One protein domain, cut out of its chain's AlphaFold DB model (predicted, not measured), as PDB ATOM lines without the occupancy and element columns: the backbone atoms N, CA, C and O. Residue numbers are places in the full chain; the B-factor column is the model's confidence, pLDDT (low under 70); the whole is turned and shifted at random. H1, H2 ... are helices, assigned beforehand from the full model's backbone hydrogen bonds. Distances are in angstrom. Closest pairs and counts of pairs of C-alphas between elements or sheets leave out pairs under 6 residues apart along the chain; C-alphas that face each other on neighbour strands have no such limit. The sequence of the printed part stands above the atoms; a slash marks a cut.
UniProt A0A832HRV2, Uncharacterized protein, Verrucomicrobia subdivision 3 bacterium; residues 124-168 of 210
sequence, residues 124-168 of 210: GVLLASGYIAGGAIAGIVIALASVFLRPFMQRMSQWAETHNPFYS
ATOM      1  N   GLY A 124     151.871 112.169  75.139       83.69
ATOM      2  CA  GLY A 124     151.728 112.677  76.506       83.69
ATOM      3  C   GLY A 124     151.560 114.201  76.584       83.69
ATOM      4  O   GLY A 124     150.741 114.680  77.364       83.69
ATOM      5  N   VAL A 125     152.276 114.960  75.750       85.94
ATOM      6  CA  VAL A 125     152.164 116.432  75.684       85.94
ATOM      7  C   VAL A 125     150.832 116.841  75.051       85.94
ATOM      8  O   VAL A 125     150.162 117.760  75.534       85.94
ATOM      9  N   LEU A 126     150.394 116.110  74.023       87.31
ATOM     10  CA  LEU A 126     149.092 116.321  73.386       87.31
ATOM     11  C   LEU A 126     147.932 116.044  74.353       87.31
ATOM     12  O   LEU A 126     147.018 116.857  74.463       87.31
ATOM     13  N   LEU A 127     147.993 114.952  75.122       88.94
ATOM     14  CA  LEU A 127     146.987 114.675  76.150       88.94
ATOM     15  C   LEU A 127     147.008 115.711  77.276       88.94
ATOM     16  O   LEU A 127     145.949 116.182  77.682       88.94
ATOM     17  N   ALA A 128     148.188 116.096  77.771       87.75
ATOM     18  CA  ALA A 128     148.306 117.085  78.841       87.75
ATOM     19  C   ALA A 128     147.730 118.451  78.431       87.75
ATOM     20  O   ALA A 128     146.955 119.043  79.182       87.75
ATOM     21  N   SER A 129     148.047 118.930  77.226       89.69
ATOM     22  CA  SER A 129     147.472 120.179  76.706       89.69
ATOM     23  C   SER A 129     145.957 120.071  76.487       89.69
ATOM     24  O   SER A 129     145.230 121.002  76.840       89.69
ATOM     25  N   GLY A 130     145.466 118.914  76.027       92.31
ATOM     26  CA  GLY A 130     144.036 118.602  75.962       92.31
ATOM     27  C   GLY A 130     143.337 118.670  77.324       92.31
ATOM     28  O   GLY A 130     142.269 119.270  77.428       92.31
ATOM     29  N   TYR A 131     143.949 118.138  78.388       91.06
ATOM     30  CA  TYR A 131     143.409 118.229  79.750       91.06
ATOM     31  C   TYR A 131     143.387 119.663  80.287       91.06
ATOM     32  O   TYR A 131     142.407 120.054  80.921       91.06
ATOM     33  N   ILE A 132     144.422 120.460  80.014       91.31
ATOM     34  CA  ILE A 132     144.461 121.875  80.414       91.31
ATOM     35  C   ILE A 132     143.342 122.657  79.709       91.31
ATOM     36  O   ILE A 132     142.579 123.370  80.364       91.31
ATOM     37  N   ALA A 133     143.204 122.492  78.389       94.62
ATOM     38  CA  ALA A 133     142.162 123.155  77.609       94.62
ATOM     39  C   ALA A 133     140.753 122.693  78.019       94.62
ATOM     40  O   ALA A 133     139.869 123.521  78.246       94.62
ATOM     41  N   GLY A 134     140.552 121.383  78.181       94.06
ATOM     42  CA  GLY A 134     139.288 120.803  78.630       94.06
ATOM     43  C   GLY A 134     138.893 121.273  80.029       94.06
ATOM     44  O   GLY A 134     137.739 121.637  80.243       94.06
ATOM     45  N   GLY A 135     139.850 121.350  80.959       91.69
ATOM     46  CA  GLY A 135     139.628 121.875  82.308       91.69
ATOM     47  C   GLY A 135     139.218 123.348  82.309       91.69
ATOM     48  O   GLY A 135     138.282 123.722  83.017       91.69
ATOM     49  N   ALA A 136     139.848 124.177  81.470       94.56
ATOM     50  CA  ALA A 136     139.469 125.582  81.318       94.56
ATOM     51  C   ALA A 136     138.044 125.736  80.756       94.56
ATOM     52  O   ALA A 136     137.241 126.490  81.311       94.56
ATOM     53  N   ILE A 137     137.701 124.988  79.702       93.25
ATOM     54  CA  ILE A 137     136.360 125.015  79.099       93.25
ATOM     55  C   ILE A 137     135.310 124.507  80.096       93.25
ATOM     56  O   ILE A 137     134.284 125.159  80.278       93.25
ATOM     57  N   ALA A 138     135.572 123.397  80.793       92.31
ATOM     58  CA  ALA A 138     134.680 122.871  81.824       92.31
ATOM     59  C   ALA A 138     134.461 123.885  82.956       92.31
ATOM     60  O   ALA A 138     133.326 124.094  83.377       92.31
ATOM     61  N   GLY A 139     135.518 124.574  83.399       89.12
ATOM     62  CA  GLY A 139     135.419 125.646  84.390       89.12
ATOM     63  C   GLY A 139     134.516 126.794  83.934       89.12
ATOM     64  O   GLY A 139     133.667 127.245  84.701       89.12
ATOM     65  N   ILE A 140     134.632 127.223  82.672       90.06
ATOM     66  CA  ILE A 140     133.754 128.251  82.087       90.06
ATOM     67  C   ILE A 140     132.306 127.757  82.026       90.06
ATOM     68  O   ILE A 140     131.396 128.485  82.423       90.06
ATOM     69  N   VAL A 141     132.074 126.522  81.572       88.88
ATOM     70  CA  VAL A 141     130.731 125.928  81.504       88.88
ATOM     71  C   VAL A 141     130.101 125.851  82.893       88.88
ATOM     72  O   VAL A 141     128.950 126.251  83.054       88.88
ATOM     73  N   ILE A 142     130.848 125.412  83.909       82.56
ATOM     74  CA  ILE A 142     130.382 125.365  85.301       82.56
ATOM     75  C   ILE A 142     130.089 126.775  85.816       82.56
ATOM     76  O   ILE A 142     129.045 126.989  86.427       82.56
ATOM     77  N   ALA A 143     130.952 127.757  85.544       87.19
ATOM     78  CA  ALA A 143     130.728 129.140  85.955       87.19
ATOM     79  C   ALA A 143     129.456 129.723  85.314       87.19
ATOM     80  O   ALA A 143     128.628 130.305  86.015       87.19
ATOM     81  N   LEU A 144     129.245 129.510  84.013       85.25
ATOM     82  CA  LEU A 144     128.040 129.950  83.305       85.25
ATOM     83  C   LEU A 144     126.788 129.228  83.804       85.25
ATOM     84  O   LEU A 144     125.778 129.875  84.094       85.25
ATOM     85  N   ALA A 145     126.864 127.908  83.977       79.62
ATOM     86  CA  ALA A 145     125.782 127.119  84.546       79.62
ATOM     87  C   ALA A 145     125.434 127.612  85.957       79.62
ATOM     88  O   ALA A 145     124.267 127.830  86.269       79.62
ATOM     89  N   SER A 146     126.442 127.908  86.776       77.00
ATOM     90  CA  SER A 146     126.258 128.449  88.121       77.00
ATOM     91  C   SER A 146     125.644 129.841  88.141       77.00
ATOM     92  O   SER A 146     125.259 130.278  89.211       77.00
ATOM     93  N   VAL A 147     125.575 130.575  87.025       79.88
ATOM     94  CA  VAL A 147     124.914 131.887  86.927       79.88
ATOM     95  C   VAL A 147     123.501 131.730  86.375       79.88
ATOM     96  O   VAL A 147     122.552 132.237  86.969       79.88
ATOM     97  N   PHE A 148     123.353 130.992  85.277       77.88
ATOM     98  CA  PHE A 148     122.090 130.863  84.553       77.88
ATOM     99  C   PHE A 148     121.121 129.874  85.212       77.88
ATOM    100  O   PHE A 148     119.919 130.120  85.286       77.88
ATOM    101  N   LEU A 149     121.644 128.772  85.751       77.31
ATOM    102  CA  LEU A 149     120.850 127.723  86.385       77.31
ATOM    103  C   LEU A 149     120.707 127.929  87.898       77.31
ATOM    104  O   LEU A 149     120.130 127.061  88.535       77.31
ATOM    105  N   ARG A 150     121.146 129.053  88.495       70.81
ATOM    106  CA  ARG A 150     120.989 129.321  89.948       70.81
ATOM    107  C   ARG A 150     119.604 128.986  90.502       70.81
ATOM    108  O   ARG A 150     119.553 128.211  91.452       70.81
ATOM    109  N   PRO A 151     118.488 129.499  89.941       72.88
ATOM    110  CA  PRO A 151     117.169 129.228  90.508       72.88
ATOM    111  C   PRO A 151     116.755 127.762  90.342       72.88
ATOM    112  O   PRO A 151     116.048 127.223  91.186       72.88
ATOM    113  N   PHE A 152     117.209 127.094  89.281       73.94
ATOM    114  CA  PHE A 152     116.972 125.668  89.066       73.94
ATOM    115  C   PHE A 152     117.812 124.807  90.019       73.94
ATOM    116  O   PHE A 152     117.277 123.901  90.645       73.94
ATOM    117  N   MET A 153     119.090 125.140  90.196       68.12
ATOM    118  CA  MET A 153     120.021 124.481  91.113       68.12
ATOM    119  C   MET A 153     119.570 124.635  92.565       68.12
ATOM    120  O   MET A 153     119.588 123.659  93.300       68.12
ATOM    121  N   GLN A 154     119.081 125.816  92.957       73.25
ATOM    122  CA  GLN A 154     118.513 126.059  94.287       73.25
ATOM    123  C   GLN A 154     117.205 125.293  94.515       73.25
ATOM    124  O   GLN A 154     116.994 124.735  95.585       73.25
ATOM    125  N   ARG A 155     116.321 125.223  93.510       71.81
ATOM    126  CA  ARG A 155     115.095 124.411  93.599       71.81
ATOM    127  C   ARG A 155     115.411 122.921  93.675       71.81
ATOM    128  O   ARG A 155     114.775 122.205  94.438       71.81
ATOM    129  N   MET A 156     116.394 122.465  92.906       67.62
ATOM    130  CA  MET A 156     116.843 121.078  92.908       67.62
ATOM    131  C   MET A 156     117.535 120.715  94.223       67.62
ATOM    132  O   MET A 156     117.262 119.646  94.753       67.62
ATOM    133  N   SER A 157     118.360 121.605  94.786       68.12
ATOM    134  CA  SER A 157     119.000 121.385  96.086       68.12
ATOM    135  C   SER A 157     117.979 121.369  97.222       68.12
ATOM    136  O   SER A 157     118.040 120.487  98.065       68.12
ATOM    137  N   GLN A 158     116.988 122.268  97.213       69.81
ATOM    138  CA  GLN A 158     115.901 122.272  98.202       69.81
ATOM    139  C   GLN A 158     114.984 121.047  98.070       69.81
ATOM    140  O   GLN A 158     114.568 120.467  99.073       69.81
ATOM    141  N   TRP A 159     114.678 120.615  96.842       71.25
ATOM    142  CA  TRP A 159     113.960 119.360  96.603       71.25
ATOM    143  C   TRP A 159     114.770 118.153  97.099       71.25
ATOM    144  O   TRP A 159     114.219 117.268  97.750       71.25
ATOM    145  N   ALA A 160     116.083 118.146  96.860       66.25
ATOM    146  CA  ALA A 160     116.974 117.091  97.320       66.25
ATOM    147  C   ALA A 160     117.107 117.068  98.853       66.25
ATOM    148  O   ALA A 160     117.013 115.998  99.438       66.25
ATOM    149  N   GLU A 161     117.224 118.215  99.524       65.94
ATOM    150  CA  GLU A 161     117.236 118.304 100.995       65.94
ATOM    151  C   GLU A 161     115.929 117.820 101.631       65.94
ATOM    152  O   GLU A 161     115.950 117.223 102.704       65.94
ATOM    153  N   THR A 162     114.789 118.052 100.976       65.50
ATOM    154  CA  THR A 162     113.468 117.684 101.515       65.50
ATOM    155  C   THR A 162     113.073 116.236 101.243       65.50
ATOM    156  O   THR A 162     112.376 115.642 102.062       65.50
ATOM    157  N   HIS A 163     113.497 115.654 100.119       63.69
ATOM    158  CA  HIS A 163     113.111 114.292  99.722       63.69
ATOM    159  C   HIS A 163     114.213 113.249  99.926       63.69
ATOM    160  O   HIS A 163     113.927 112.054  99.860       63.69
ATOM    161  N   ASN A 164     115.459 113.666 100.169       58.91
ATOM    162  CA  ASN A 164     116.578 112.753 100.355       58.91
ATOM    163  C   ASN A 164     117.215 112.931 101.748       58.91
ATOM    164  O   ASN A 164     118.030 113.837 101.939       58.91
ATOM    165  N   PRO A 165     116.925 112.033 102.711       61.19
ATOM    166  CA  PRO A 165     117.512 112.084 104.054       61.19
ATOM    167  C   PRO A 165     119.038 111.870 104.078       61.19
ATOM    168  O   PRO A 165     119.654 112.013 105.129       61.19
ATOM    169  N   PHE A 166     119.664 111.554 102.938       55.69
ATOM    170  CA  PHE A 166     121.115 111.403 102.788       55.69
ATOM    171  C   PHE A 166     121.809 112.617 102.148       55.69
ATOM    172  O   PHE A 166     123.022 112.585 101.954       55.69
ATOM    173  N   TYR A 167     121.069 113.674 101.794       56.03
ATOM    174  CA  TYR A 167     121.636 114.858 101.135       56.03
ATOM    175  C   TYR A 167     122.326 115.824 102.114       56.03
ATOM    176  O   TYR A 167     123.280 116.497 101.738       56.03
ATOM    177  N   SER A 168     121.898 115.862 103.381       58.25
ATOM    178  CA  SER A 168     122.553 116.652 104.433       58.25
ATOM    179  C   SER A 168     122.806 115.791 105.677       58.25
ATOM    180  O   SER A 168     121.896 115.162 106.209       58.25
TER     181      SER A 168
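This is residues 124 to 168 of the 210 residues of an uncharacterized protein of Verrucomicrobia subdivision 3 bacterium (UniProt A0A832HRV2). Two helices, a long H1 and a shorter H2, meet near their ends in an L, with a short unnamed tail after H2. Nothing packs in the angle of the L. The printed part has 45 residues with two named helices, H1 then H2, and no named strand; the class is all helix. It is extended, with a radius of gyration of the C-alphas of 16.1 A, and flat, spanning 46 by 24 by 9 A.

H1 begins at Gly 124, C-alpha (151.728, 112.677, 76.506), and runs 35.7 A to Phe 148, C-alpha (122.090, 130.863, 84.553). H2, residues 150 to 163, is 19.6 A long and ends at C-alpha (113.111, 114.292, 99.722).

A tight link of one residue, Leu 149, joins H1 and H2. Their lines stand about perpendicular, at 84 degrees. They are close but not clearly touching; their closest C-alphas, of Ser 146 and Met 153, are 8.0 A apart. In H1 and H2 every O i to N i+4 pair is within hydrogen-bond range.

The C-alphas farthest apart, of Val 125 and Thr 162, are 46.5 A apart. The printed part has no cut. Mean pLDDT of the printed part is 78.5; residues 153, 156 to 158 and 160 to 168 are under 70.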